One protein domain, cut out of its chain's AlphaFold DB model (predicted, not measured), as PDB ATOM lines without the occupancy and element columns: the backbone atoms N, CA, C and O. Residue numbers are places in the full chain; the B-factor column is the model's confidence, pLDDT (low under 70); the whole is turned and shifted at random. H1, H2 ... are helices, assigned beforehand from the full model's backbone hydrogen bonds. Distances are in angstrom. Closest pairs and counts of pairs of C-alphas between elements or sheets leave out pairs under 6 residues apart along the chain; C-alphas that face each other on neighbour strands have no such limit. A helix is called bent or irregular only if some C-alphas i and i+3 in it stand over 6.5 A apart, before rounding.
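This is residues 11 to 74 of the 100 residues of an uncharacterized protein of Phytophthora rubi (UniProt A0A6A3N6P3). Three short helices, H1, H2 and H3, pack crosswise on one another with their centres in a triangle, and the still shorter H4 packs on H1. After H4 an unwound tail, residues 59 to 74, leads away from this small helical body and makes the far end of the longest axis. The printed part has 64 residues with four named helices, in the order H1, H2, H3, H4, and no named strand; its class is all helix. It is compact, with a radius of gyration of the C-alphas of 11.9 A, yet elongated in outline, spanning 38 by 21 by 20 A.

Begin with the longest helix, H1, residues 11 to 22: find C-alpha 11 at (-16.633, -26.634, -39.287), and from there the helix runs 16.4 A to C-alpha 22 at (-17.372, -38.305, -27.820). H2, residues 29 to 37, measures 14.2 A from first to last C-alpha. H2 is neither bent nor irregular, but only just: C-alphas 29 and 32 are 6.1 A apart. H3, residues 44 to 52, measures 12.4 A. H4, residues 54 to 58, covers 6.0 A and ends at C-alpha 58, at (-9.425, -31.572, -37.684).

Start at H1, the hub, which touches the three other helices. Its residues 16 to 20 alone touch H2, closest at the C-alphas of Ile 20 and Ala 31, 6.5 A apart; the two helices run opposite ways at a steep tilt of 58 degrees. Residues 13 to 17 of H1 alone touch H3, closest at the C-alphas of Ile 17 and Trp 51, 6.3 A apart; the lines are about perpendicular, at 81 degrees. The same residues 13 to 17 alone touch H4, where the closest C-alphas, of Gln 14 and Leu 58, are 5.9 A apart. Look next at H2 and H3, which touch with 9 pairs of C-alphas within 8 A, closest at Ser 29 and Ala 44, 5.0 A; they run opposite ways at a steep tilt of 57 degrees. The helix packing is mostly crossed, with no shallow tilt among these three pairs of H1, H2 and H3. H3 and H4 are close but not clearly touching, with the closest C-alphas, of Trp 50 and Ile 57, 7.3 A apart, and H2 and H4 are apart. In H1, H3 and H4 every O i to N i+4 pair is within hydrogen-bond range; in H2 3 of 5 are.

The two C-alphas farthest apart are those of Lys 37 and Pro 74, at 39.4 A. The printed part has no cut. The link from H3 to H4 is tight, and those from H1 to H2 and from H2 to H3 are short. In the B-factor column the mean pLDDT of the printed part is 83.9; look along residues 62 to 74 and you will find the model's confidence under 70.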
ATOM      1  N   SER A  11     -15.998 -26.720 -40.612       81.38
ATOM      2  CA  SER A  11     -16.633 -26.634 -39.287       81.38
ATOM      3  C   SER A  11     -17.722 -27.695 -39.063       81.38
ATOM      4  O   SER A  11     -17.734 -28.374 -38.042       81.38
ATOM      5  N   ILE A  12     -18.599 -27.912 -40.048       87.69
ATOM      6  CA  ILE A  12     -19.670 -28.922 -39.992       87.69
ATOM      7  C   ILE A  12     -19.083 -30.337 -39.937       87.69
ATOM      8  O   ILE A  12     -19.593 -31.203 -39.224       87.69
ATOM      9  N   LYS A  13     -17.996 -30.589 -40.672       91.00
ATOM     10  CA  LYS A  13     -17.312 -31.889 -40.634       91.00
ATOM     11  C   LYS A  13     -16.594 -32.106 -39.304       91.00
ATOM     12  O   LYS A  13     -16.649 -33.213 -38.782       91.00
ATOM     13  N   GLN A  14     -15.963 -31.065 -38.761       91.44
ATOM     14  CA  GLN A  14     -15.292 -31.089 -37.459       91.44
ATOM     15  C   GLN A  14     -16.290 -31.398 -36.343       91.44
ATOM     16  O   GLN A  14     -16.075 -32.355 -35.609       91.44
ATOM     17  N   GLN A  15     -17.434 -30.707 -36.307       92.75
ATOM     18  CA  GLN A  15     -18.521 -30.996 -35.362       92.75
ATOM     19  C   GLN A  15     -19.006 -32.446 -35.462       92.75
ATOM     20  O   GLN A  15     -19.264 -33.098 -34.453       92.75
ATOM     21  N   ALA A  16     -19.130 -32.975 -36.683       93.00
ATOM     22  CA  ALA A  16     -19.517 -34.366 -36.873       93.00
ATOM     23  C   ALA A  16     -18.464 -35.345 -36.344       93.00
ATOM     24  O   ALA A  16     -18.825 -36.334 -35.714       93.00
ATOM     25  N   ILE A  17     -17.180 -35.087 -36.604       94.94
ATOM     26  CA  ILE A  17     -16.069 -35.921 -36.131       94.94
ATOM     27  C   ILE A  17     -15.981 -35.884 -34.606       94.94
ATOM     28  O   ILE A  17     -15.883 -36.940 -33.989       94.94
ATOM     29  N   GLU A  18     -16.068 -34.699 -34.006       95.69
ATOM     30  CA  GLU A  18     -16.050 -34.520 -32.555       95.69
ATOM     31  C   GLU A  18     -17.200 -35.286 -31.901       95.69
ATOM     32  O   GLU A  18     -16.966 -36.109 -31.021       95.69
ATOM     33  N   TRP A  19     -18.422 -35.125 -32.416       96.31
ATOM     34  CA  TRP A  19     -19.578 -35.874 -31.928       96.31
ATOM     35  C   TRP A  19     -19.402 -37.389 -32.083       96.31
ATOM     36  O   TRP A  19     -19.747 -38.139 -31.176       96.31
ATOM     37  N   ILE A  20     -18.855 -37.869 -33.210       95.25
ATOM     38  CA  ILE A  20     -18.579 -39.305 -33.394       95.25
ATOM     39  C   ILE A  20     -17.584 -39.794 -32.334       95.25
ATOM     40  O   ILE A  20     -17.771 -40.894 -31.814       95.25
ATOM     41  N   ALA A  21     -16.557 -39.004 -32.014       94.44
ATOM     42  CA  ALA A  21     -15.525 -39.362 -31.047       94.44
ATOM     43  C   ALA A  21     -16.044 -39.397 -29.599       94.44
ATOM     44  O   ALA A  21     -15.675 -40.305 -28.860       94.44
ATOM     45  N   THR A  22     -16.901 -38.452 -29.207       94.00
ATOM     46  CA  THR A  22     -17.372 -38.305 -27.820       94.00
ATOM     47  C   THR A  22     -18.671 -39.069 -27.559       94.00
ATOM     48  O   THR A  22     -18.696 -40.017 -26.779       94.00
ATOM     49  N   GLU A  23     -19.753 -38.702 -28.242       92.56
ATOM     50  CA  GLU A  23     -21.102 -39.239 -28.021       92.56
ATOM     51  C   GLU A  23     -21.404 -40.459 -28.905       92.56
ATOM     52  O   GLU A  23     -22.146 -41.368 -28.531       92.56
ATOM     53  N   GLY A  24     -20.821 -40.499 -30.104       88.81
ATOM     54  CA  GLY A  24     -21.051 -41.551 -31.093       88.81
ATOM     55  C   GLY A  24     -20.327 -42.866 -30.793       88.81
ATOM     56  O   GLY A  24     -20.603 -43.873 -31.458       88.81
ATOM     57  N   GLY A  25     -19.420 -42.882 -29.810       91.69
ATOM     58  CA  GLY A  25     -18.608 -44.047 -29.443       91.69
ATOM     59  C   GLY A  25     -17.677 -44.513 -30.567       91.69
ATOM     60  O   GLY A  25     -17.456 -45.710 -30.728       91.69
ATOM     61  N   GLY A  26     -17.218 -43.592 -31.416       90.94
ATOM     62  CA  GLY A  26     -16.353 -43.880 -32.559       90.94
ATOM     63  C   GLY A  26     -17.056 -44.542 -33.748       90.94
ATOM     64  O   GLY A  26     -16.375 -45.017 -34.655       90.94
ATOM     65  N   VAL A  27     -18.397 -44.595 -33.774       93.00
ATOM     66  CA  VAL A  27     -19.173 -45.262 -34.837       93.00
ATOM     67  C   VAL A  27     -19.797 -44.237 -35.800       93.00
ATOM     68  O   VAL A  27     -20.855 -43.674 -35.500       93.00
ATOM     69  N   PRO A  28     -19.246 -44.036 -37.016       91.00
ATOM     70  CA  PRO A  28     -19.703 -42.976 -37.924       91.00
ATOM     71  C   PRO A  28     -21.131 -43.162 -38.440       91.00
ATOM     72  O   PRO A  28     -21.819 -42.190 -38.732       91.00
ATOM     73  N   SER A  29     -21.607 -44.405 -38.544       90.00
ATOM     74  CA  SER A  29     -22.965 -44.701 -39.022       90.00
ATOM     75  C   SER A  29     -24.055 -44.135 -38.101       90.00
ATOM     76  O   SER A  29     -25.159 -43.863 -38.564       90.00
ATOM     77  N   ARG A  30     -23.752 -43.910 -36.812       92.12
ATOM     78  CA  ARG A  30     -24.694 -43.315 -35.849       92.12
ATOM     79  C   ARG A  30     -24.917 -41.820 -36.093       92.12
ATOM     80  O   ARG A  30     -25.991 -41.307 -35.780       92.12
ATOM     81  N   ALA A  31     -23.942 -41.145 -36.703       92.69
ATOM     82  CA  ALA A  31     -23.992 -39.710 -36.967       92.69
ATOM     83  C   ALA A  31     -25.147 -39.334 -37.900       92.69
ATOM     84  O   ALA A  31     -25.784 -38.304 -37.704       92.69
ATOM     85  N   GLU A  32     -25.487 -40.190 -38.869       92.06
ATOM     86  CA  GLU A  32     -26.594 -39.908 -39.782       92.06
ATOM     87  C   GLU A  32     -27.928 -39.749 -39.044       92.06
ATOM     88  O   GLU A  32     -28.627 -38.763 -39.267       92.06
ATOM     89  N   ALA A  33     -28.273 -40.668 -38.138       92.19
ATOM     90  CA  ALA A  33     -29.526 -40.584 -37.386       92.19
ATOM     91  C   ALA A  33     -29.564 -39.354 -36.463       92.19
ATOM     92  O   ALA A  33     -30.597 -38.690 -36.366       92.19
ATOM     93  N   HIS A  34     -28.438 -39.028 -35.820       92.50
ATOM     94  CA  HIS A  34     -28.320 -37.858 -34.951       92.50
ATOM     95  C   HIS A  34     -28.451 -36.542 -35.736       92.50
ATOM     96  O   HIS A  34     -29.339 -35.734 -35.463       92.50
ATOM     97  N   PHE A  35     -27.628 -36.340 -36.767       91.69
ATOM     98  CA  PHE A  35     -27.608 -35.086 -37.519       91.69
ATOM     99  C   PHE A  35     -28.830 -34.909 -38.427       91.69
ATOM    100  O   PHE A  35     -29.228 -33.775 -38.693       91.69
ATOM    101  N   ARG A  36     -29.511 -35.997 -38.817       92.12
ATOM    102  CA  ARG A  36     -30.808 -35.916 -39.503       92.12
ATOM    103  C   ARG A  36     -31.877 -35.252 -38.631       92.12
ATOM    104  O   ARG A  36     -32.628 -34.430 -39.150       92.12
ATOM    105  N   LYS A  37     -31.911 -35.531 -37.319       90.94
ATOM    106  CA  LYS A  37     -32.806 -34.835 -36.364       90.94
ATOM    107  C   LYS A  37     -32.486 -33.339 -36.259       90.94
ATOM    108  O   LYS A  37     -33.381 -32.532 -36.056       90.94
ATOM    109  N   ARG A  38     -31.220 -32.970 -36.474       87.94
ATOM    110  CA  ARG A  38     -30.711 -31.587 -36.541       87.94
ATOM    111  C   ARG A  38     -30.896 -30.924 -37.917       87.94
ATOM    112  O   ARG A  38     -30.378 -29.836 -38.152       87.94
ATOM    113  N   GLY A  39     -31.605 -31.578 -38.842       86.62
ATOM    114  CA  GLY A  39     -31.915 -31.060 -40.177       86.62
ATOM    115  C   GLY A  39     -30.825 -31.274 -41.233       86.62
ATOM    116  O   GLY A  39     -30.987 -30.850 -42.379       86.62
ATOM    117  N   TRP A  40     -29.718 -31.945 -40.903       88.62
ATOM    118  CA  TRP A  40     -28.646 -32.193 -41.865       88.62
ATOM    119  C   TRP A  40     -29.016 -33.359 -42.785       88.62
ATOM    120  O   TRP A  40     -29.289 -34.474 -42.342       88.62
ATOM    121  N   ARG A  41     -28.976 -33.127 -44.100       87.44
ATOM    122  CA  ARG A  41     -29.194 -34.165 -45.123       87.44
ATOM    123  C   ARG A  41     -27.863 -34.740 -45.613       87.44
ATOM    124  O   ARG A  41     -27.498 -34.566 -46.774       87.44
ATOM    125  N   ILE A  42     -27.120 -35.381 -44.711       88.00
ATOM    126  CA  ILE A  42     -25.827 -36.028 -44.984       88.00
ATOM    127  C   ILE A  42     -25.976 -37.534 -44.748       88.00
ATOM    128  O   ILE A  42     -26.563 -37.949 -43.753       88.00
ATOM    129  N   THR A  43     -25.459 -38.349 -45.666       89.06
ATOM    130  CA  THR A  43     -25.567 -39.816 -45.584       89.06
ATOM    131  C   THR A  43     -24.455 -40.420 -44.721       89.06
ATOM    132  O   THR A  43     -23.358 -39.861 -44.639       89.06
ATOM    133  N   ALA A  44     -24.666 -41.619 -44.167       89.06
ATOM    134  CA  ALA A  44     -23.646 -42.374 -43.430       89.06
ATOM    135  C   ALA A  44     -22.363 -42.610 -44.241       89.06
ATOM    136  O   ALA A  44     -21.275 -42.701 -43.673       89.06
ATOM    137  N   SER A  45     -22.450 -42.687 -45.575       89.69
ATOM    138  CA  SER A  45     -21.266 -42.810 -46.434       89.69
ATOM    139  C   SER A  45     -20.325 -41.605 -46.313       89.69
ATOM    140  O   SER A  45     -19.113 -41.792 -46.213       89.69
ATOM    141  N   CYS A  46     -20.872 -40.388 -46.224       89.88
ATOM    142  CA  CYS A  46     -20.094 -39.167 -46.034       89.88
ATOM    143  C   CYS A  46     -19.447 -39.126 -44.648       89.88
ATOM    144  O   CYS A  46     -18.263 -38.822 -44.552       89.88
ATOM    145  N   PHE A  47     -20.184 -39.490 -43.594       92.25
ATOM    146  CA  PHE A  47     -19.637 -39.544 -42.234       92.25
ATOM    147  C   PHE A  47     -18.510 -40.571 -42.107       92.25
ATOM    148  O   PHE A  47     -17.478 -40.277 -41.512       92.25
ATOM    149  N   ARG A  48     -18.652 -41.752 -42.728       93.44
ATOM    150  CA  ARG A  48     -17.567 -42.747 -42.791       93.44
ATOM    151  C   ARG A  48     -16.336 -42.206 -43.509       93.44
ATOM    152  O   ARG A  48     -15.230 -42.436 -43.037       93.44
ATOM    153  N   GLN A  49     -16.517 -41.493 -44.620       91.38
ATOM    154  CA  GLN A  49     -15.405 -40.864 -45.330       91.38
ATOM    155  C   GLN A  49     -14.696 -39.836 -44.439       91.38
ATOM    156  O   GLN A  49     -13.487 -39.916 -44.270       91.38
ATOM    157  N   TRP A  50     -15.440 -38.926 -43.806       92.69
ATOM    158  CA  TRP A  50     -14.855 -37.917 -42.917       92.69
ATOM    159  C   TRP A  50     -14.164 -38.525 -41.704       92.69
ATOM    160  O   TRP A  50     -13.160 -37.993 -41.257       92.69
ATOM    161  N   TRP A  51     -14.656 -39.653 -41.194       93.88
ATOM    162  CA  TRP A  51     -14.008 -40.366 -40.099       93.88
ATOM    163  C   TRP A  51     -12.672 -41.008 -40.500       93.88
ATOM    164  O   TRP A  51     -11.729 -41.034 -39.706       93.88
ATOM    165  N   ARG A  52     -12.560 -41.510 -41.739       92.75
ATOM    166  CA  ARG A  52     -11.272 -41.978 -42.277       92.75
ATOM    167  C   ARG A  52     -10.290 -40.821 -42.427       92.75
ATOM    168  O   ARG A  52      -9.148 -40.953 -42.009       92.75
ATOM    169  N   ASP A  53     -10.770 -39.689 -42.934       89.75
ATOM    170  CA  ASP A  53      -9.963 -38.496 -43.210       89.75
ATOM    171  C   ASP A  53      -9.898 -37.533 -41.999       89.75
ATOM    172  O   ASP A  53      -9.582 -36.351 -42.151       89.75
ATOM    173  N   ARG A  54     -10.242 -38.008 -40.791       92.38
ATOM    174  CA  ARG A  54     -10.550 -37.148 -39.633       92.38
ATOM    175  C   ARG A  54      -9.383 -36.270 -39.201       92.38
ATOM    176  O   ARG A  54      -9.598 -35.099 -38.918       92.38
ATOM    177  N   ASP A  55      -8.166 -36.802 -39.227       89.25
ATOM    178  CA  ASP A  55      -6.973 -36.078 -38.782       89.25
ATOM    179  C   ASP A  55      -6.699 -34.869 -39.694       89.25
ATOM    180  O   ASP A  55      -6.400 -33.775 -39.221       89.25
ATOM    181  N   GLN A  56      -6.921 -35.024 -41.005       85.75
ATOM    182  CA  GLN A  56      -6.794 -33.933 -41.977       85.75
ATOM    183  C   GLN A  56      -7.902 -32.887 -41.817       85.75
ATOM    184  O   GLN A  56      -7.661 -31.692 -41.965       85.75
ATOM    185  N   ILE A  57      -9.130 -33.324 -41.526       86.75
ATOM    186  CA  ILE A  57     -10.274 -32.421 -41.347       86.75
ATOM    187  C   ILE A  57     -10.150 -31.622 -40.042       86.75
ATOM    188  O   ILE A  57     -10.509 -30.445 -40.017       86.75
ATOM    189  N   LEU A  58      -9.645 -32.236 -38.972       86.81
ATOM    190  CA  LEU A  58      -9.425 -31.572 -37.684       86.81
ATOM    191  C   LEU A  58      -8.257 -30.578 -37.731       86.81
ATOM    192  O   LEU A  58      -8.334 -29.540 -37.086       86.81
ATOM    193  N   ALA A  59      -7.221 -30.848 -38.531       83.81
ATOM    194  CA  ALA A  59      -6.082 -29.943 -38.706       83.81
ATOM    195  C   ALA A  59      -6.379 -28.700 -39.579       83.81
ATOM    196  O   ALA A  59      -5.572 -27.774 -39.628       83.81
ATOM    197  N   GLU A  60      -7.509 -28.664 -40.293       81.56
ATOM    198  CA  GLU A  60      -7.857 -27.587 -41.228       81.56
ATOM    199  C   GLU A  60      -8.658 -26.450 -40.560       81.56
ATOM    200  O   GLU A  60      -9.408 -26.648 -39.604       81.56
ATOM    201  N   HIS A  61      -8.561 -25.229 -41.095       72.50
ATOM    202  CA  HIS A  61      -9.291 -24.081 -40.551       72.50
ATOM    203  C   HIS A  61     -10.807 -24.173 -40.836       72.50
ATOM    204  O   HIS A  61     -11.234 -24.176 -41.995       72.50
ATOM    205  N   GLY A  62     -11.646 -24.160 -39.790       63.41
ATOM    206  CA  GLY A  62     -13.090 -24.452 -39.863       63.41
ATOM    207  C   GLY A  62     -13.921 -23.572 -40.814       63.41
ATOM    208  O   GLY A  62     -14.893 -24.052 -41.399       63.41
ATOM    209  N   ALA A  63     -13.513 -22.316 -41.035       60.81
ATOM    210  CA  ALA A  63     -14.170 -21.386 -41.968       60.81
ATOM    211  C   ALA A  63     -13.950 -21.720 -43.462       60.81
ATOM    212  O   ALA A  63     -14.590 -21.136 -44.340       60.81
ATOM    213  N   ARG A  64     -13.036 -22.643 -43.792       64.69
ATOM    214  CA  ARG A  64     -12.795 -23.055 -45.181       64.69
ATOM    215  C   ARG A  64     -13.853 -24.066 -45.623       64.69
ATOM    216  O   ARG A  64     -14.284 -24.933 -44.871       64.69
ATOM    217  N   ARG A  65     -14.268 -23.993 -46.893       60.12
ATOM    218  CA  ARG A  65     -15.172 -24.985 -47.522       60.12
ATOM    219  C   ARG A  65     -14.436 -26.156 -48.181       60.12
ATOM    220  O   ARG A  65     -15.076 -27.087 -48.673       60.12
ATOM    221  N   ARG A  66     -13.105 -26.101 -48.252       59.31
ATOM    222  CA  ARG A  66     -12.236 -27.113 -48.866       59.31
ATOM    223  C   ARG A  66     -11.004 -27.323 -47.993       59.31
ATOM    224  O   ARG A  66     -10.490 -26.352 -47.453       59.31
ATOM    225  N   ILE A  67     -10.557 -28.574 -47.916       60.22
ATOM    226  CA  ILE A  67      -9.243 -28.933 -47.376       60.22
ATOM    227  C   ILE A  67      -8.195 -28.446 -48.382       60.22
ATOM    228  O   ILE A  67      -8.365 -28.665 -49.591       60.22
ATOM    229  N   VAL A  68      -7.146 -27.776 -47.916       49.84
ATOM    230  CA  VAL A  68      -6.002 -27.393 -48.751       49.84
ATOM    231  C   VAL A  68      -5.321 -28.666 -49.257       49.84
ATOM    232  O   VAL A  68      -5.118 -29.614 -48.509       49.84
ATOM    233  N   GLY A  69      -5.045 -28.748 -50.561       56.75
ATOM    234  CA  GLY A  69      -4.473 -29.960 -51.166       56.75
ATOM    235  C   GLY A  69      -5.447 -31.138 -51.332       56.75
ATOM    236  O   GLY A  69      -5.082 -32.136 -51.942       56.75
ATOM    237  N   GLY A  70      -6.711 -31.017 -50.896       54.19
ATOM    238  CA  GLY A  70      -7.777 -31.999 -51.171       54.19
ATOM    239  C   GLY A  70      -8.315 -31.955 -52.610       54.19
ATOM    240  O   GLY A  70      -9.284 -32.639 -52.948       54.19
ATOM    241  N   GLY A  71      -7.730 -31.095 -53.446       58.34
ATOM    242  CA  GLY A  71      -7.892 -31.125 -54.893       58.34
ATOM    243  C   GLY A  71      -7.044 -32.228 -55.524       58.34
ATOM    244  O   GLY A  71      -6.393 -33.018 -54.846       58.34
ATOM    245  N   ARG A  72      -7.042 -32.280 -56.856       56.34
ATOM    246  CA  ARG A  72      -6.068 -33.089 -57.593       56.34
ATOM    247  C   ARG A  72      -4.666 -32.729 -57.082       56.34
ATOM    248  O   ARG A  72      -4.354 -31.543 -57.014       56.34
ATOM    249  N   ARG A  73      -3.853 -33.733 -56.731       59.25
ATOM    250  CA  ARG A  73      -2.431 -33.512 -56.428       59.25
ATOM    251  C   ARG A  73      -1.805 -32.713 -57.579       59.25
ATOM    252  O   ARG A  73      -2.065 -33.093 -58.728       59.25
ATOM    253  N   PRO A  74      -1.024 -31.657 -57.292       60.12
ATOM    254  CA  PRO A  74      -0.335 -30.908 -58.328       60.12
ATOM    255  C   PRO A  74       0.435 -31.870 -59.227       60.12
ATOM    256  O   PRO A  74       1.169 -32.724 -58.730       60.12
TER     257      PRO A  74